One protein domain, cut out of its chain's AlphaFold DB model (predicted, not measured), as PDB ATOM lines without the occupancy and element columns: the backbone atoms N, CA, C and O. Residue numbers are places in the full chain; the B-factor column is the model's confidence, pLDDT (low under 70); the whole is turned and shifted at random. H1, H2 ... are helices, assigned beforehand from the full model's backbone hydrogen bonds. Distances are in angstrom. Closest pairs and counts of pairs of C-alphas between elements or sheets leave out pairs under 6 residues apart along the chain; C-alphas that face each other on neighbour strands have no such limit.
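Overview. This is residues 28 to 171 of the 499 residues of an uncharacterized protein of Deltaproteobacteria bacterium (UniProt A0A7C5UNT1). Four helices, H1, H2, H5 and H6, run up and down as a bundle, rather loosely formed, with H1 tilted and meeting only H2 and H6. The two short helices H3 and H4 sit crosswise at the end of the bundle where H2 ends and H5 begins, while the long link of residues 48 to 66 loops out at the other end. The printed part has 144 residues with six named helices, H1 to H6 in order along the chain, and no named strand; the class is all helix. The whole is compact, with a radius of gyration of the C-alphas of 16.7 A and spans of 52 by 39 by 24 A.

Along the chain. H1 is residues 30 to 47, 24.9 A from first to last C-alpha, and begins with C-alpha 30 at (114.593, 104.334, 81.756). H2, residues 67 to 90, is the longest helix at 34.7 A, with C-alpha 67 at (112.117, 75.743, 98.043). H3 is residues 96 to 106, 14.4 A, and H4 is residues 109 to 120, 16.7 A. H5 is residues 125 to 147, 32.2 A. H6, residues 154 to 169, measures 22.1 A and ends with C-alpha 169 at (123.226, 83.995, 77.180).

Arrangement. The hub is H5, which touches H2, H4 and H6. H5 and H2 touch with 32 pairs of C-alphas within 8 A, the closest being those of Gly 74 and Lys 140, 5.3 A apart, at a shallow tilt of 28 degrees, opposite ways. H5 and H6 form a helical hairpin at a shallow tilt of 9 degrees; their closest C-alphas are those of Tyr 135 and Ala 167, 6.4 A apart. H1 and H2 form another, at 27 degrees, with the C-alphas of Leu 37 and Ile 80 closest at 6.0 A. H1 touches H6 with residues 41 to 45 alone, the C-alphas of Asp 45 and Ser 165 closest at 5.4 A, at a tilt of 37 degrees, only just steep. H1 and H5 are apart. H4 touches H5 with residues 119 to 120 alone, at a steep tilt of 63 degrees, the closest C-alphas being those of Ser 119 and Leu 131, 6.4 A apart. H3 and H4, a helical hairpin, only just touch, with 3 pairs of C-alphas within 8 A, the closest those of Glu 103 and Arg 112 at 6.2 A. In H1, H2, H3, H4, H5 and H6 every O i to N i+4 pair is within hydrogen-bond range.

Size, cuts and confidence. The two C-alphas farthest apart are those of Glu 58 and Glu 92, 52.7 A. The printed part has no cut, and the link from H1 to H2, 19 residues, is long. The mean pLDDT of the printed part is 88.3, and residues 92 to 106 are under 70.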
ATOM      1  N   SER A  28     109.927 107.152  82.087       89.25
ATOM      2  CA  SER A  28     110.644 107.780  83.197       89.25
ATOM      3  C   SER A  28     111.662 106.808  83.799       89.25
ATOM      4  O   SER A  28     111.402 105.604  83.863       89.25
ATOM      5  N   THR A  29     112.818 107.342  84.204       89.38
ATOM      6  CA  THR A  29     113.934 106.585  84.809       89.38
ATOM      7  C   THR A  29     114.356 105.349  84.003       89.38
ATOM      8  O   THR A  29     114.677 104.301  84.560       89.38
ATOM      9  N   LYS A  30     114.331 105.454  82.668       92.38
ATOM     10  CA  LYS A  30     114.593 104.334  81.756       92.38
ATOM     11  C   LYS A  30     115.996 103.747  81.882       92.38
ATOM     12  O   LYS A  30     116.114 102.530  81.800       92.38
ATOM     13  N   GLU A  31     117.023 104.566  82.120       91.69
ATOM     14  CA  GLU A  31     118.381 104.074  82.376       91.69
ATOM     15  C   GLU A  31     118.430 103.253  83.671       91.69
ATOM     16  O   GLU A  31     118.915 102.127  83.658       91.69
ATOM     17  N   GLU A  32     117.841 103.767  84.756       92.38
ATOM     18  CA  GLU A  32     117.815 103.091  86.062       92.38
ATOM     19  C   GLU A  32     117.031 101.774  86.012       92.38
ATOM     20  O   GLU A  32     117.471 100.759  86.538       92.38
ATOM     21  N   ARG A  33     115.886 101.752  85.320       94.50
ATOM     22  CA  ARG A  33     115.077 100.532  85.139       94.50
ATOM     23  C   ARG A  33     115.761  99.498  84.255       94.50
ATOM     24  O   ARG A  33     115.552  98.301  84.439       94.50
ATOM     25  N   LEU A  34     116.525  99.946  83.261       94.06
ATOM     26  CA  LEU A  34     117.287  99.044  82.407       94.06
ATOM     27  C   LEU A  34     118.455  98.451  83.190       94.06
ATOM     28  O   LEU A  34     118.732  97.261  83.066       94.06
ATOM     29  N   PHE A  35     119.092  99.265  84.028       94.00
ATOM     30  CA  PHE A  35     120.116  98.788  84.936       94.00
ATOM     31  C   PHE A  35     119.544  97.791  85.951       94.00
ATOM     32  O   PHE A  35     120.101  96.710  86.094       94.00
ATOM     33  N   GLU A  36     118.379  98.068  86.548       95.88
ATOM     34  CA  GLU A  36     117.660  97.118  87.412       95.88
ATOM     35  C   GLU A  36     117.412  95.776  86.702       95.88
ATOM     36  O   GLU A  36     117.671  94.710  87.260       95.88
ATOM     37  N   LEU A  37     116.946  95.816  85.447       96.62
ATOM     38  CA  LEU A  37     116.736  94.615  84.637       96.62
ATOM     39  C   LEU A  37     118.039  93.816  84.485       96.62
ATOM     40  O   LEU A  37     118.039  92.604  84.679       96.62
ATOM     41  N   GLU A  38     119.152  94.475  84.172       94.44
ATOM     42  CA  GLU A  38     120.446  93.809  83.995       94.44
ATOM     43  C   GLU A  38     121.044  93.287  85.300       94.44
ATOM     44  O   GLU A  38     121.600  92.187  85.316       94.44
ATOM     45  N   VAL A  39     120.853  94.017  86.398       95.50
ATOM     46  CA  VAL A  39     121.185  93.575  87.753       95.50
ATOM     47  C   VAL A  39     120.425  92.301  88.097       95.50
ATOM     48  O   VAL A  39     121.031  91.350  88.579       95.50
ATOM     49  N   LEU A  40     119.125  92.230  87.805       97.44
ATOM     50  CA  LEU A  40     118.324  91.036  88.081       97.44
ATOM     51  C   LEU A  40     118.698  89.860  87.178       97.44
ATOM     52  O   LEU A  40     118.794  88.737  87.667       97.44
ATOM     53  N   LEU A  41     118.940  90.095  85.884       97.25
ATOM     54  CA  LEU A  41     119.387  89.050  84.958       97.25
ATOM     55  C   LEU A  41     120.717  88.453  85.425       97.25
ATOM     56  O   LEU A  41     120.831  87.240  85.603       97.25
ATOM     57  N   LYS A  42     121.709  89.312  85.675       95.56
ATOM     58  CA  LYS A  42     123.027  88.888  86.146       95.56
ATOM     59  C   LYS A  42     122.924  88.251  87.531       95.56
ATOM     60  O   LYS A  42     123.483  87.186  87.753       95.56
ATOM     61  N   GLY A  43     122.168  88.855  88.441       96.81
ATOM     62  CA  GLY A  43     121.977  88.358  89.799       96.81
ATOM     63  C   GLY A  43     121.333  86.982  89.845       96.81
ATOM     64  O   GLY A  43     121.847  86.120  90.547       96.81
ATOM     65  N   LEU A  44     120.287  86.721  89.058       97.44
ATOM     66  CA  LEU A  44     119.659  85.397  88.993       97.44
ATOM     67  C   LEU A  44     120.599  84.336  88.428       97.44
ATOM     68  O   LEU A  44     120.680  83.248  88.985       97.44
ATOM     69  N   ASP A  45     121.348  84.656  87.372       95.69
ATOM     70  CA  ASP A  45     122.380  83.759  86.845       95.69
ATOM     71  C   ASP A  45     123.411  83.383  87.925       95.69
ATOM     72  O   ASP A  45     123.770  82.216  88.077       95.69
ATOM     73  N   ARG A  46     123.835  84.358  88.740       95.62
ATOM     74  CA  ARG A  46     124.768  84.126  89.853       95.62
ATOM     75  C   ARG A  46     124.119  83.435  91.055       95.62
ATOM     76  O   ARG A  46     124.817  82.696  91.748       95.62
ATOM     77  N   PHE A  47     122.827  83.634  91.295       97.19
ATOM     78  CA  PHE A  47     122.084  83.103  92.444       97.19
ATOM     79  C   PHE A  47     121.972  81.573  92.429       97.19
ATOM     80  O   PHE A  47     121.994  80.942  93.480       97.19
ATOM     81  N   PHE A  48     121.932  80.946  91.249       96.12
ATOM     82  CA  PHE A  48     121.927  79.480  91.145       96.12
ATOM     83  C   PHE A  48     123.292  78.822  91.396       96.12
ATOM     84  O   PHE A  48     123.373  77.595  91.485       96.12
ATOM     85  N   ASN A  49     124.367  79.604  91.533       94.12
ATOM     86  CA  ASN A  49     125.664  79.089  91.950       94.12
ATOM     87  C   ASN A  49     125.733  79.047  93.484       94.12
ATOM     88  O   ASN A  49     125.691  80.085  94.142       94.12
ATOM     89  N   LEU A  50     125.909  77.845  94.042       92.56
ATOM     90  CA  LEU A  50     125.965  77.608  95.488       92.56
ATOM     91  C   LEU A  50     127.022  78.452  96.208       92.56
ATOM     92  O   LEU A  50     126.804  78.845  97.347       92.56
ATOM     93  N   GLU A  51     128.141  78.766  95.552       91.12
ATOM     94  CA  GLU A  51     129.196  79.601  96.141       91.12
ATOM     95  C   GLU A  51     128.746  81.043  96.417       91.12
ATOM     96  O   GLU A  51     129.404  81.767  97.165       91.12
ATOM     97  N   ASN A  52     127.662  81.483  95.771       93.88
ATOM     98  CA  ASN A  52     127.095  82.813  95.952       93.88
ATOM     99  C   ASN A  52     125.976  82.857  96.996       93.88
ATOM    100  O   ASN A  52     125.546  83.952  97.353       93.88
ATOM    101  N   LEU A  53     125.506  81.701  97.470       92.56
ATOM    102  CA  LEU A  53     124.418  81.613  98.432       92.56
ATOM    103  C   LEU A  53     124.953  81.610  99.873       92.56
ATOM    104  O   LEU A  53     125.998  81.009 100.139       92.56
ATOM    105  N   PRO A  54     124.228  82.220 100.828       91.00
ATOM    106  CA  PRO A  54     124.597  82.221 102.241       91.00
ATOM    107  C   PRO A  54     124.221  80.884 102.906       91.00
ATOM    108  O   PRO A  54     123.342  80.805 103.768       91.00
ATOM    109  N   LEU A  55     124.852  79.803 102.447       87.19
ATOM    110  CA  LEU A  55     124.647  78.446 102.950       87.19
ATOM    111  C   LEU A  55     125.634  78.126 104.075       87.19
ATOM    112  O   LEU A  55     126.763  78.623 104.106       87.19
ATOM    113  N   ASN A  56     125.217  77.247 104.988       77.81
ATOM    114  CA  ASN A  56     126.115  76.708 106.000       77.81
ATOM    115  C   ASN A  56     127.147  75.783 105.330       77.81
ATOM    116  O   ASN A  56     126.774  74.793 104.701       77.81
ATOM    117  N   SER A  57     128.439  76.085 105.487       70.06
ATOM    118  CA  SER A  57     129.542  75.314 104.899       70.06
ATOM    119  C   SER A  57     129.646  73.877 105.418       70.06
ATOM    120  O   SER A  57     130.299  73.050 104.787       70.06
ATOM    121  N   GLU A  58     129.025  73.573 106.558       71.38
ATOM    122  CA  GLU A  58     129.036  72.234 107.160       71.38
ATOM    123  C   GLU A  58     127.968  71.296 106.567       71.38
ATOM    124  O   GLU A  58     128.066  70.073 106.699       71.38
ATOM    125  N   GLU A  59     126.950  71.835 105.888       76.31
ATOM    126  CA  GLU A  59     125.861  71.042 105.320       76.31
ATOM    127  C   GLU A  59     126.154  70.632 103.871       76.31
ATOM    128  O   GLU A  59     126.483  71.444 103.010       76.31
ATOM    129  N   SER A  60     125.983  69.342 103.563       81.62
ATOM    130  CA  SER A  60     126.094  68.863 102.183       81.62
ATOM    131  C   SER A  60     124.946  69.422 101.327       81.62
ATOM    132  O   SER A  60     123.782  69.166 101.662       81.62
ATOM    133  N   PRO A  61     125.224  70.063 100.171       79.31
ATOM    134  CA  PRO A  61     124.185  70.630  99.305       79.31
ATOM    135  C   PRO A  61     123.107  69.634  98.854       79.31
ATOM    136  O   PRO A  61     121.971  70.010  98.590       79.31
ATOM    137  N   ILE A  62     123.435  68.340  98.802       81.69
ATOM    138  CA  ILE A  62     122.519  67.260  98.395       81.69
ATOM    139  C   ILE A  62     121.372  67.067  99.409       81.69
ATOM    140  O   ILE A  62     120.296  66.567  99.063       81.69
ATOM    141  N   ARG A  63     121.595  67.452 100.671       84.06
ATOM    142  CA  ARG A  63     120.619  67.327 101.763       84.06
ATOM    143  C   ARG A  63     119.714  68.550 101.901       84.06
ATOM    144  O   ARG A  63     118.728  68.476 102.628       84.06
ATOM    145  N   LEU A  64     120.035  69.644 101.213       90.00
ATOM    146  CA  LEU A  64     119.280  70.885 101.296       90.00
ATOM    147  C   LEU A  64     117.984  70.808 100.483       90.00
ATOM    148  O   LEU A  64     117.924  70.197  99.412       90.00
ATOM    149  N   ASN A  65     116.956  71.468 101.012       93.00
ATOM    150  CA  ASN A  65     115.717  71.759 100.308       93.00
ATOM    151  C   ASN A  65     115.750  73.225  99.857       93.00
ATOM    152  O   ASN A  65     115.820  74.108 100.708       93.00
ATOM    153  N   PHE A  66     115.690  73.454  98.546       95.25
ATOM    154  CA  PHE A  66     115.861  74.757  97.898       95.25
ATOM    155  C   PHE A  66     114.535  75.480  97.605       95.25
ATOM    156  O   PHE A  66     114.467  76.311  96.704       95.25
ATOM    157  N   VAL A  67     113.440  75.130  98.287       96.38
ATOM    158  CA  VAL A  67     112.117  75.743  98.043       96.38
ATOM    159  C   VAL A  67     112.121  77.251  98.304       96.38
ATOM    160  O   VAL A  67     111.532  77.997  97.520       96.38
ATOM    161  N   GLU A  68     112.790  77.714  99.359       95.31
ATOM    162  CA  GLU A  68     112.864  79.145  99.685       95.31
ATOM    163  C   GLU A  68     113.684  79.905  98.635       95.31
ATOM    164  O   GLU A  68     113.238  80.918  98.100       95.31
ATOM    165  N   GLU A  69     114.848  79.372  98.261       96.38
ATOM    166  CA  GLU A  69     115.704  79.927  97.212       96.38
ATOM    167  C   GLU A  69     114.967  79.956  95.868       96.38
ATOM    168  O   GLU A  69     115.034  80.937  95.128       96.38
ATOM    169  N   LEU A  70     114.203  78.907  95.564       96.75
ATOM    170  CA  LEU A  70     113.386  78.849  94.362       96.75
ATOM    171  C   LEU A  70     112.254  79.885  94.388       96.75
ATOM    172  O   LEU A  70     111.985  80.518  93.371       96.75
ATOM    173  N   THR A  71     111.627  80.106  95.542       96.81
ATOM    174  CA  THR A  71     110.596  81.141  95.722       96.81
ATOM    175  C   THR A  71     111.174  82.535  95.463       96.81
ATOM    176  O   THR A  71     110.612  83.305  94.679       96.81
ATOM    177  N   ILE A  72     112.362  82.813  96.009       97.56
ATOM    178  CA  ILE A  72     113.117  84.049  95.761       97.56
ATOM    179  C   ILE A  72     113.411  84.222  94.266       97.56
ATOM    180  O   ILE A  72     113.129  85.282  93.699       97.56
ATOM    181  N   ALA A  73     113.919  83.178  93.603       97.75
ATOM    182  CA  ALA A  73     114.189  83.210  92.168       97.75
ATOM    183  C   ALA A  73     112.911  83.464  91.345       97.75
ATOM    184  O   ALA A  73     112.920  84.268  90.411       97.75
ATOM    185  N   GLY A  74     111.791  82.844  91.731       97.62
ATOM    186  CA  GLY A  74     110.477  83.046  91.122       97.62
ATOM    187  C   GLY A  74     109.999  84.497  91.182       97.62
ATOM    188  O   GLY A  74     109.489  85.021  90.186       97.62
ATOM    189  N   ASN A  75     110.223  85.173  92.309       96.69
ATOM    190  CA  ASN A  75     109.942  86.600  92.449       96.69
ATOM    191  C   ASN A  75     110.851  87.455  91.547       96.69
ATOM    192  O   ASN A  75     110.368  88.366  90.869       96.69
ATOM    193  N   GLY A  76     112.139  87.108  91.446       97.38
ATOM    194  CA  GLY A  76     113.068  87.727  90.496       97.38
ATOM    195  C   GLY A  76     112.600  87.596  89.039       97.38
ATOM    196  O   GLY A  76     112.565  88.584  88.302       97.38
ATOM    197  N   TYR A  77     112.140  86.408  88.626       98.25
ATOM    198  CA  TYR A  77     111.554  86.207  87.294       98.25
ATOM    199  C   TYR A  77     110.303  87.057  87.079       98.25
ATOM    200  O   TYR A  77     110.100  87.606  85.990       98.25
ATOM    201  N   ALA A  78     109.461  87.197  88.106       97.44
ATOM    202  CA  ALA A  78     108.283  88.049  88.041       97.44
ATOM    203  C   ALA A  78     108.660  89.517  87.816       97.44
ATOM    204  O   ALA A  78     108.045  90.165  86.964       97.44
ATOM    205  N   ARG A  79     109.702  90.012  88.495       97.06
ATOM    206  CA  ARG A  79     110.198  91.380  88.326       97.06
ATOM    207  C   ARG A  79     110.822  91.620  86.949       97.06
ATOM    208  O   ARG A  79     110.497  92.618  86.310       97.06
ATOM    209  N   ILE A  80     111.620  90.683  86.429       97.69
ATOM    210  CA  ILE A  80     112.153  90.751  85.053       97.69
ATOM    211  C   ILE A  80     111.020  90.800  84.026       97.69
ATOM    212  O   ILE A  80     111.052  91.610  83.097       97.69
ATOM    213  N   THR A  81     109.998  89.962  84.210       96.00
ATOM    214  CA  THR A  81     108.818  89.921  83.337       96.00
ATOM    215  C   THR A  81     108.076  91.262  83.365       96.00
ATOM    216  O   THR A  81     107.662  91.769  82.324       96.00
ATOM    217  N   GLU A  82     107.933  91.866  84.549       95.56
ATOM    218  CA  GLU A  82     107.314  93.181  84.727       95.56
ATOM    219  C   GLU A  82     108.110  94.297  84.034       95.56
ATOM    220  O   GLU A  82     107.523  95.081  83.286       95.56
ATOM    221  N   LEU A  83     109.429  94.363  84.255       95.75
ATOM    222  CA  LEU A  83     110.311  95.360  83.639       95.75
ATOM    223  C   LEU A  83     110.308  95.228  82.116       95.75
ATOM    224  O   LEU A  83     110.081  96.215  81.416       95.75
ATOM    225  N   SER A  84     110.466  94.005  81.606       94.31
ATOM    226  CA  SER A  84     110.429  93.718  80.167       94.31
ATOM    227  C   SER A  84     109.112  94.183  79.552       94.31
ATOM    228  O   SER A  84     109.111  94.902  78.557       94.31
ATOM    229  N   ARG A  85     107.980  93.867  80.194       91.38
ATOM    230  CA  ARG A  85     106.659  94.326  79.751       91.38
ATOM    231  C   ARG A  85     106.566  95.853  79.697       91.38
ATOM    232  O   ARG A  85     106.100  96.377  78.693       91.38
ATOM    233  N   ARG A  86     107.035  96.569  80.725       92.00
ATOM    234  CA  ARG A  86     106.997  98.046  80.753       92.00
ATOM    235  C   ARG A  86     107.801  98.673  79.617       92.00
ATOM    236  O   ARG A  86     107.354  99.644  79.015       92.00
ATOM    237  N   PHE A  87     108.974  98.124  79.315       92.69
ATOM    238  CA  PHE A  87     109.794  98.570  78.188       92.69
ATOM    239  C   PHE A  87     109.108  98.307  76.838       92.69
ATOM    240  O   PHE A  87     109.119  99.172  75.963       92.69
ATOM    241  N   LEU A  88     108.459  97.151  76.685       89.06
ATOM    242  CA  LEU A  88     107.691  96.809  75.486       89.06
ATOM    243  C   LEU A  88     106.465  97.716  75.306       89.06
ATOM    244  O   LEU A  88     106.223  98.204  74.204       89.06
ATOM    245  N   GLU A  89     105.726  98.005  76.378       87.62
ATOM    246  CA  GLU A  89     104.584  98.933  76.368       87.62
ATOM    247  C   GLU A  89     105.018 100.361  76.003       87.62
ATOM    248  O   GLU A  89     104.378 101.014  75.179       87.62
ATOM    249  N   ALA A  90     106.153 100.821  76.541       87.38
ATOM    250  CA  ALA A  90     106.719 102.136  76.239       87.38
ATOM    251  C   ALA A  90     107.206 102.288  74.787       87.38
ATOM    252  O   ALA A  90     107.385 103.413  74.323       87.38
ATOM    253  N   SER A  91     107.407 101.181  74.066       82.25
ATOM    254  CA  SER A  91     107.731 101.186  72.631       82.25
ATOM    255  C   SER A  91     106.502 101.378  71.719       82.25
ATOM    256  O   SER A  91     106.615 101.237  70.504       82.25
ATOM    257  N   GLU A  92     105.327 101.698  72.291       65.56
ATOM    258  CA  GLU A  92     104.058 102.010  71.598       65.56
ATOM    259  C   GLU A  92     103.580 100.914  70.619       65.56
ATOM    260  O   GLU A  92     102.900 101.173  69.627       65.56
ATOM    261  N   ARG A  93     103.889  99.646  70.911       61.66
ATOM    262  CA  ARG A  93     103.409  98.488  70.143       61.66
ATOM    263  C   ARG A  93     102.552  97.590  71.030       61.66
ATOM    264  O   ARG A  93     102.977  96.545  71.504       61.66
ATOM    265  N   SER A  94     101.292  97.974  71.202       51.97
ATOM    266  CA  SER A  94     100.229  97.247  71.924       51.97
ATOM    267  C   SER A  94      99.914  95.833  71.389       51.97
ATOM    268  O   SER A  94      99.035  95.150  71.905       51.97
ATOM    269  N   PHE A  95     100.645  95.352  70.382       59.97
ATOM    270  CA  PHE A  95     100.394  94.096  69.676       59.97
ATOM    271  C   PHE A  95     101.055  92.863  70.326       59.97
ATOM    272  O   PHE A  95     100.857  91.742  69.869       59.97
ATOM    273  N   TYR A  96     101.859  93.029  71.381       64.00
ATOM    274  CA  TYR A  96     102.735  91.956  71.872       64.00
ATOM    275  C   TYR A  96     102.057  90.891  72.737       64.00
ATOM    276  O   TYR A  96     102.360  89.710  72.584       64.00
ATOM    277  N   GLN A  97     101.123  91.275  73.611       61.09
ATOM    278  CA  GLN A  97     100.352  90.309  74.410       61.09
ATOM    279  C   GLN A  97      99.460  89.449  73.503       61.09
ATOM    280  O   GLN A  97      99.364  88.239  73.686       61.09
ATOM    281  N   PHE A  98      98.890  90.074  72.467       64.19
ATOM    282  CA  PHE A  98      98.152  89.385  71.416       64.19
ATOM    283  C   PHE A  98      99.057  88.456  70.601       64.19
ATOM    284  O   PHE A  98      98.702  87.303  70.396       64.19
ATOM    285  N   ARG A  99     100.252  88.908  70.193       68.56
ATOM    286  CA  ARG A  99     101.222  88.045  69.502       68.56
ATOM    287  C   ARG A  99     101.605  86.829  70.325       68.56
ATOM    288  O   ARG A  99     101.494  85.733  69.807       68.56
ATOM    289  N   TYR A 100     101.991  86.999  71.587       66.56
ATOM    290  CA  TYR A 100     102.346  85.863  72.439       66.56
ATOM    291  C   TYR A 100     101.190  84.856  72.545       66.56
ATOM    292  O   TYR A 100     101.398  83.668  72.328       66.56
ATOM    293  N   TYR A 101      99.963  85.338  72.780       67.81
ATOM    294  CA  TYR A 101      98.765  84.497  72.814       67.81
ATOM    295  C   TYR A 101      98.522  83.751  71.492       67.81
ATOM    296  O   TYR A 101      98.264  82.550  71.497       67.81
ATOM    297  N   VAL A 102      98.646  84.436  70.352       65.75
ATOM    298  CA  VAL A 102      98.523  83.811  69.026       65.75
ATOM    299  C   VAL A 102      99.598  82.739  68.843       65.75
ATOM    300  O   VAL A 102      99.289  81.629  68.418       65.75
ATOM    301  N   GLU A 103     100.844  83.056  69.188       68.69
ATOM    302  CA  GLU A 103     102.011  82.196  68.999       68.69
ATOM    303  C   GLU A 103     101.947  80.912  69.852       68.69
ATOM    304  O   GLU A 103     102.401  79.858  69.393       68.69
ATOM    305  N   THR A 104     101.351  80.963  71.050       69.06
ATOM    306  CA  THR A 104     101.230  79.793  71.937       69.06
ATOM    307  C   THR A 104      99.935  79.005  71.738       69.06
ATOM    308  O   THR A 104      99.998  77.778  71.632       69.06
ATOM    309  N   GLU A 105      98.787  79.684  71.638       67.50
ATOM    310  CA  GLU A 105      97.457  79.052  71.705       67.50
ATOM    311  C   GLU A 105      96.808  78.796  70.338       67.50
ATOM    312  O   GLU A 105      95.968  77.905  70.221       67.50
ATOM    313  N   LEU A 106      97.160  79.563  69.298       67.94
ATOM    314  CA  LEU A 106      96.425  79.551  68.022       67.94
ATOM    315  C   LEU A 106      97.203  78.937  66.850       67.94
ATOM    316  O   LEU A 106      96.601  78.596  65.830       67.94
ATOM    317  N   LEU A 107      98.526  78.793  66.960       75.38
ATOM    318  CA  LEU A 107      99.358  78.244  65.886       75.38
ATOM    319  C   LEU A 107      99.509  76.718  65.971       75.38
ATOM    320  O   LEU A 107      99.817  76.164  67.024       75.38
ATOM    321  N   GLY A 108      99.385  76.048  64.820       73.12
ATOM    322  CA  GLY A 108      99.802  74.651  64.654       73.12
ATOM    323  C   GLY A 108     101.329  74.481  64.680       73.12
ATOM    324  O   GLY A 108     102.075  75.449  64.516       73.12
ATOM    325  N   ASP A 109     101.812  73.244  64.834       76.25
ATOM    326  CA  ASP A 109     103.217  72.951  65.177       76.25
ATOM    327  C   ASP A 109     104.259  73.542  64.209       76.25
ATOM    328  O   ASP A 109     105.237  74.146  64.644       76.25
ATOM    329  N   LEU A 110     104.035  73.457  62.892       76.88
ATOM    330  CA  LEU A 110     104.951  74.027  61.890       76.88
ATOM    331  C   LEU A 110     105.007  75.561  61.940       76.88
ATOM    332  O   LEU A 110     106.064  76.157  61.725       76.88
ATOM    333  N   ALA A 111     103.872  76.208  62.209       74.88
ATOM    334  CA  ALA A 111     103.807  77.659  62.336       74.88
ATOM    335  C   ALA A 111     104.474  78.120  63.638       74.88
ATOM    336  O   ALA A 111     105.226  79.094  63.620       74.88
ATOM    337  N   ARG A 112     104.288  77.368  64.731       75.31
ATOM    338  CA  ARG A 112     104.972  77.599  66.007       75.31
ATOM    339  C   ARG A 112     106.495  77.509  65.854       75.31
ATOM    340  O   ARG A 112     107.193  78.426  66.279       75.31
ATOM    341  N   SER A 113     107.015  76.479  65.180       78.69
ATOM    342  CA  SER A 113     108.459  76.348  64.924       78.69
ATOM    343  C   SER A 113     109.024  77.526  64.127       78.69
ATOM    344  O   SER A 113     110.045  78.090  64.512       78.69
ATOM    345  N   ARG A 114     108.327  77.974  63.072       78.12
ATOM    346  CA  ARG A 114     108.747  79.150  62.285       78.12
ATOM    347  C   ARG A 114     108.780  80.432  63.112       78.12
ATOM    348  O   ARG A 114     109.684  81.242  62.942       78.12
ATOM    349  N   VAL A 115     107.808  80.631  63.998       74.62
ATOM    350  CA  VAL A 115     107.784  81.785  64.905       74.62
ATOM    351  C   VAL A 115     108.951  81.738  65.888       74.62
ATOM    352  O   VAL A 115     109.594  82.764  66.112       74.62
ATOM    353  N   ILE A 116     109.258  80.568  66.454       77.69
ATOM    354  CA  ILE A 116     110.410  80.400  67.349       77.69
ATOM    355  C   ILE A 116     111.703  80.748  66.602       77.69
ATOM    356  O   ILE A 116     112.492  81.553  67.092       77.69
ATOM    357  N   GLU A 117     111.895  80.218  65.391       80.69
ATOM    358  CA  GLU A 117     113.057  80.533  64.547       80.69
ATOM    359  C   GLU A 117     113.170  82.032  64.234       80.69
ATOM    360  O   GLU A 117     114.260  82.603  64.299       80.69
ATOM    361  N   GLN A 118     112.048  82.696  63.939       78.88
ATOM    362  CA  GLN A 118     112.018  84.142  63.707       78.88
ATOM    363  C   GLN A 118     112.388  84.931  64.965       78.88
ATOM    364  O   GLN A 118     113.195  85.858  64.884       78.88
ATOM    365  N   SER A 119     111.859  84.547  66.127       76.94
ATOM    366  CA  SER A 119     112.167  85.187  67.410       76.94
ATOM    367  C   SER A 119     113.633  85.018  67.811       76.94
ATOM    368  O   SER A 119     114.219  85.928  68.391       76.94
ATOM    369  N   LEU A 120     114.275  83.905  67.437       84.44
ATOM    370  CA  LEU A 120     115.707  83.679  67.664       84.44
ATOM    371  C   LEU A 120     116.612  84.586  66.812       84.44
ATOM    372  O   LEU A 120     117.789  84.761  67.148       84.44
ATOM    373  N   ALA A 121     116.089  85.198  65.742       86.06
ATOM    374  CA  ALA A 121     116.864  86.096  64.888       86.06
ATOM    375  C   ALA A 121     117.267  87.397  65.597       86.06
ATOM    376  O   ALA A 121     118.352  87.905  65.304       86.06
ATOM    377  N   GLN A 122     116.436  87.904  66.523       89.00
ATOM    378  CA  GLN A 122     116.741  89.044  67.401       89.00
ATOM    379  C   GLN A 122     117.404  90.208  66.642       89.00
ATOM    380  O   GLN A 122     118.588  90.498  66.826       89.00
ATOM    381  N   ARG A 123     116.672  90.819  65.705       88.38
ATOM    382  CA  ARG A 123     117.210  91.830  64.774       88.38
ATOM    383  C   ARG A 123     117.307  93.222  65.390       88.38
ATOM    384  O   ARG A 123     118.044  94.057  64.879       88.38
ATOM    385  N   ASN A 124     116.552  93.469  66.453       88.75
ATOM    386  CA  ASN A 124     116.496  94.730  67.183       88.75
ATOM    387  C   ASN A 124     116.342  94.464  68.697       88.75
ATOM    388  O   ASN A 124     116.052  93.325  69.103       88.75
ATOM    389  N   PRO A 125     116.555  95.489  69.546       91.44
ATOM    390  CA  PRO A 125     116.359  95.372  70.986       91.44
ATOM    391  C   PRO A 125     114.958  94.873  71.360       91.44
ATOM    392  O   PRO A 125     114.833  94.014  72.222       91.44
ATOM    393  N   GLU A 126     113.900  95.322  70.689       88.88
ATOM    394  CA  GLU A 126     112.521  94.951  71.015       88.88
ATOM    395  C   GLU A 126     112.244  93.455  70.827       88.88
ATOM    396  O   GLU A 126     111.680  92.819  71.714       88.88
ATOM    397  N   GLU A 127     112.671  92.868  69.707       87.88
ATOM    398  CA  GLU A 127     112.578  91.424  69.452       87.88
ATOM    399  C   GLU A 127     113.337  90.621  70.513       87.88
ATOM    400  O   GLU A 127     112.859  89.594  70.995       87.88
ATOM    401  N   SER A 128     114.499  91.123  70.925       91.62
ATOM    402  CA  SER A 128     115.321  90.488  71.958       91.62
ATOM    403  C   SER A 128     114.667  90.578  73.332       91.62
ATOM    404  O   SER A 128     114.715  89.625  74.108       91.62
ATOM    405  N   LEU A 129     114.014  91.698  73.632       91.75
ATOM    406  CA  LEU A 129     113.270  91.891  74.868       91.75
ATOM    407  C   LEU A 129     111.993  91.040  74.907       91.75
ATOM    408  O   LEU A 129     111.647  90.512  75.960       91.75
ATOM    409  N   MET A 130     111.318  90.859  73.769       87.25
ATOM    410  CA  MET A 130     110.178  89.945  73.642       87.25
ATOM    411  C   MET A 130     110.574  88.495  73.913       87.25
ATOM    412  O   MET A 130     109.875  87.796  74.647       87.25
ATOM    413  N   LEU A 131     111.703  88.055  73.351       89.50
ATOM    414  CA  LEU A 131     112.247  86.724  73.610       89.50
ATOM    415  C   LEU A 131     112.614  86.551  75.092       89.50
ATOM    416  O   LEU A 131     112.330  85.519  75.695       89.50
ATOM    417  N   LEU A 132     113.206  87.580  75.703       92.88
ATOM    418  CA  LEU A 132     113.501  87.578  77.133       92.88
ATOM    419  C   LEU A 132     112.217  87.465  77.967       92.88
ATOM    420  O   LEU A 132     112.125  86.621  78.857       92.88
ATOM    421  N   TYR A 133     111.206  88.274  77.651       92.31
ATOM    422  CA  TYR A 133     109.908  88.261  78.321       92.31
ATOM    423  C   TYR A 133     109.259  86.870  78.287       92.31
ATOM    424  O   TYR A 133     108.831  86.377  79.330       92.31
ATOM    425  N   SER A 134     109.214  86.213  77.122       89.00
ATOM    426  CA  SER A 134     108.590  84.890  76.983       89.00
ATOM    427  C   SER A 134     109.341  83.796  77.752       89.00
ATOM    428  O   SER A 134     108.706  82.969  78.419       89.00
ATOM    429  N   TYR A 135     110.679  83.816  77.735       93.25
ATOM    430  CA  TYR A 135     111.484  82.886  78.528       93.25
ATOM    431  C   TYR A 135     111.251  83.067  80.025       93.25
ATOM    432  O   TYR A 135     110.950  82.097  80.720       93.25
ATOM    433  N   PHE A 136     111.330  84.298  80.530       95.94
ATOM    434  CA  PHE A 136     111.187  84.558  81.961       95.94
ATOM    435  C   PHE A 136     109.752  84.371  82.462       95.94
ATOM    436  O   PHE A 136     109.563  83.905  83.586       95.94
ATOM    437  N   LEU A 137     108.738  84.612  81.626       93.56
ATOM    438  CA  LEU A 137     107.354  84.247  81.932       93.56
ATOM    439  C   LEU A 137     107.192  82.725  82.078       93.56
ATOM    440  O   LEU A 137     106.541  82.254  83.012       93.56
ATOM    441  N   SER A 138     107.816  81.950  81.188       93.75
ATOM    442  CA  SER A 138     107.793  80.483  81.251       93.75
ATOM    443  C   SER A 138     108.525  79.962  82.490       93.75
ATOM    444  O   SER A 138     107.985  79.128  83.216       93.75
ATOM    445  N   LEU A 139     109.713  80.504  82.784       96.69
ATOM    446  CA  LEU A 139     110.488  80.164  83.981       96.69
ATOM    447  C   LEU A 139     109.738  80.521  85.264       96.69
ATOM    448  O   LEU A 139     109.687  79.701  86.176       96.69
ATOM    449  N   LYS A 140     109.087  81.689  85.318       96.31
ATOM    450  CA  LYS A 140     108.210  82.088  86.427       96.31
ATOM    451  C   LYS A 140     107.107  81.057  86.668       96.31
ATOM    452  O   LYS A 140     106.893  80.645  87.807       96.31
ATOM    453  N   ASN A 141     106.405  80.642  85.615       94.81
ATOM    454  CA  ASN A 141     105.311  79.678  85.732       94.81
ATOM    455  C   ASN A 141     105.815  78.298  86.171       94.81
ATOM    456  O   ASN A 141     105.240  77.713  87.085       94.81
ATOM    457  N   LEU A 142     106.915  77.814  85.585       95.81
ATOM    458  CA  LEU A 142     107.553  76.560  85.987       95.81
ATOM    459  C   LEU A 142     107.975  76.600  87.461       95.81
ATOM    460  O   LEU A 142     107.637  75.706  88.230       95.81
ATOM    461  N   CYS A 143     108.658  77.669  87.865       95.69
ATOM    462  CA  CYS A 143     109.104  77.902  89.231       95.69
ATOM    463  C   CYS A 143     107.938  77.862  90.227       95.69
ATOM    464  O   CYS A 143     108.024  77.192  91.253       95.69
ATOM    465  N   ARG A 144     106.814  78.513  89.896       95.50
ATOM    466  CA  ARG A 144     105.602  78.512  90.727       95.50
ATOM    467  C   ARG A 144     105.046  77.108  90.949       95.50
ATOM    468  O   ARG A 144     104.599  76.811  92.052       95.50
ATOM    469  N   GLU A 145     105.037  76.257  89.927       96.12
ATOM    470  CA  GLU A 145     104.548  74.883  90.073       96.12
ATOM    471  C   GLU A 145     105.535  74.000  90.848       96.12
ATOM    472  O   GLU A 145     105.112  73.205  91.683       96.12
ATOM    473  N   LEU A 146     106.844  74.188  90.652       95.19
ATOM    474  CA  LEU A 146     107.873  73.464  91.405       95.19
ATOM    475  C   LEU A 146     107.858  73.810  92.898       95.19
ATOM    476  O   LEU A 146     107.972  72.918  93.725       95.19
ATOM    477  N   VAL A 147     107.655  75.074  93.273       95.06
ATOM    478  CA  VAL A 147     107.565  75.475  94.691       95.06
ATOM    479  C   VAL A 147     106.415  74.757  95.419       95.06
ATOM    480  O   VAL A 147     106.538  74.420  96.597       95.06
ATOM    481  N   LYS A 148     105.313  74.431  94.724       95.19
ATOM    482  CA  LYS A 148     104.165  73.719  95.319       95.19
ATOM    483  C   LYS A 148     104.479  72.285  95.742       95.19
ATOM    484  O   LYS A 148     103.744  71.744  96.568       95.19
ATOM    485  N   THR A 149     105.540  71.664  95.219       93.44
ATOM    486  CA  THR A 149     105.927  70.298  95.612       93.44
ATOM    487  C   THR A 149     106.468  70.235  97.040       93.44
ATOM    488  O   THR A 149     106.558  69.144  97.594       93.44
ATOM    489  N   LYS A 150     106.816  71.385  97.646       90.94
ATOM    490  CA  LYS A 150     107.411  71.532  98.991       90.94
ATOM    491  C   LYS A 150     108.774  70.854  99.181       90.94
ATOM    492  O   LYS A 150     109.382  70.998 100.241       90.94
ATOM    493  N   GLU A 151     109.294  70.185  98.157       93.81
ATOM    494  CA  GLU A 151     110.626  69.592  98.144       93.81
ATOM    495  C   GLU A 151     111.304  69.862  96.799       93.81
ATOM    496  O   GLU A 151     110.867  69.389  95.746       93.81
ATOM    497  N   VAL A 152     112.400  70.621  96.846       94.88
ATOM    498  CA  VAL A 152     113.245  70.945  95.697       94.88
ATOM    499  C   VAL A 152     114.675  70.559  96.048       94.88
ATOM    500  O   VAL A 152     115.349  71.228  96.827       94.88
ATOM    501  N   ARG A 153     115.153  69.457  95.473       94.31
ATOM    502  CA  ARG A 153     116.543  69.004  95.630       94.31
ATOM    503  C   ARG A 153     117.483  69.800  94.728       94.31
ATOM    504  O   ARG A 153     117.067  70.328  93.695       94.31
ATOM    505  N   TYR A 154     118.773  69.785  95.067       94.12
ATOM    506  CA  TYR A 154     119.817  70.482  94.309       94.12
ATOM    507  C   TYR A 154     119.767  70.270  92.781       94.12
ATOM    508  O   TYR A 154     119.853  71.269  92.073       94.12
ATOM    509  N   PRO A 155     119.569  69.053  92.222       94.38
ATOM    510  CA  PRO A 155     119.525  68.883  90.767       94.38
ATOM    511  C   PRO A 155     118.438  69.722  90.085       94.38
ATOM    512  O   PRO A 155     118.671  70.294  89.023       94.38
ATOM    513  N   LEU A 156     117.262  69.836  90.707       94.38
ATOM    514  CA  LEU A 156     116.163  70.634  90.170       94.38
ATOM    515  C   LEU A 156     116.494  72.131  90.221       94.38
ATOM    516  O   LEU A 156     116.295  72.836  89.232       94.38
ATOM    517  N   PHE A 157     117.053  72.589  91.345       95.56
ATOM    518  CA  PHE A 157     117.537  73.960  91.506       95.56
ATOM    519  C   PHE A 157     118.610  74.302  90.457       95.56
ATOM    520  O   PHE A 157     118.465  75.262  89.703       95.56
ATOM    521  N   PHE A 158     119.633  73.456  90.328       95.75
ATOM    522  CA  PHE A 158     120.726  73.604  89.368       95.75
ATOM    523  C   PHE A 158     120.229  73.671  87.919       95.75
ATOM    524  O   PHE A 158     120.612  74.573  87.173       95.75
ATOM    525  N   HIS A 159     119.352  72.752  87.504       96.62
ATOM    526  CA  HIS A 159     118.866  72.724  86.126       96.62
ATOM    527  C   HIS A 159     117.967  73.912  85.780       96.62
ATOM    528  O   HIS A 159     118.011  74.380  84.637       96.62
ATOM    529  N   LEU A 160     117.205  74.446  86.741       97.00
ATOM    530  CA  LEU A 160     116.500  75.710  86.531       97.00
ATOM    531  C   LEU A 160     117.485  76.875  86.362       97.00
ATOM    532  O   LEU A 160     117.291  77.716  85.481       97.00
ATOM    533  N   GLY A 161     118.585  76.871  87.116       97.06
ATOM    534  CA  GLY A 161     119.714  77.771  86.890       97.06
ATOM    535  C   GLY A 161     120.273  77.666  85.474       97.06
ATOM    536  O   GLY A 161     120.348  78.668  84.771       97.06
ATOM    537  N   CYS A 162     120.541  76.454  84.979       97.38
ATOM    538  CA  CYS A 162     121.012  76.254  83.604       97.38
ATOM    539  C   CYS A 162     120.029  76.763  82.537       97.38
ATOM    540  O   CYS A 162     120.450  77.155  81.447       97.38
ATOM    541  N   LEU A 163     118.716  76.694  82.779       97.50
ATOM    542  CA  LEU A 163     117.719  77.271  81.869       97.50
ATOM    543  C   LEU A 163     117.773  78.802  81.893       97.50
ATOM    544  O   LEU A 163     117.747  79.425  80.834       97.50
ATOM    545  N   THR A 164     117.931  79.387  83.078       97.19
ATOM    546  CA  THR A 164     118.077  80.835  83.280       97.19
ATOM    547  C   THR A 164     119.325  81.376  82.590       97.19
ATOM    548  O   THR A 164     119.222  82.278  81.759       97.19
ATOM    549  N   SER A 165     120.488  80.767  82.837       95.81
ATOM    550  CA  SER A 165     121.752  81.137  82.190       95.81
ATOM    551  C   SER A 165     121.654  81.062  80.670       95.81
ATOM    552  O   SER A 165     122.132  81.952  79.973       95.81
ATOM    553  N   ARG A 166     120.993  80.027  80.130       94.62
ATOM    554  CA  ARG A 166     120.781  79.891  78.681       94.62
ATOM    555  C   ARG A 166     119.868  80.979  78.125       94.62
ATOM    556  O   ARG A 166     120.214  81.555  77.098       94.62
ATOM    557  N   ALA A 167     118.759  81.288  78.799       93.88
ATOM    558  CA  ALA A 167     117.846  82.353  78.381       93.88
ATOM    559  C   ALA A 167     118.551  83.720  78.310       93.88
ATOM    560  O   ALA A 167     118.320  84.485  77.375       93.88
ATOM    561  N   ILE A 168     119.450  84.000  79.258       94.88
ATOM    562  CA  ILE A 168     120.255  85.230  79.280       94.88
ATOM    563  C   ILE A 168     121.333  85.198  78.192       94.88
ATOM    564  O   ILE A 168     121.449  86.131  77.402       94.88
ATOM    565  N   ALA A 169     122.104  84.111  78.110       91.69
ATOM    566  CA  ALA A 169     123.226  83.995  77.180       91.69
ATOM    567  C   ALA A 169     122.788  84.052  75.706       91.69
ATOM    568  O   ALA A 169     123.515  84.584  74.866       91.69
ATOM    569  N   GLN A 170     121.600  83.526  75.395       90.69
ATOM    570  CA  GLN A 170     121.013  83.563  74.054       90.69
ATOM    571  C   GLN A 170     120.483  84.948  73.666       90.69
ATOM    572  O   GLN A 170     120.224  85.181  72.482       90.69
ATOM    573  N   ASN A 171     120.331  85.871  74.618       92.50
ATOM    574  CA  ASN A 171     119.877  87.218  74.321       92.50
ATOM    575  C   ASN A 171     120.985  88.034  73.641       92.50
ATOM    576  O   ASN A 171     122.121  88.095  74.115       92.50
TER     577      ASN A 171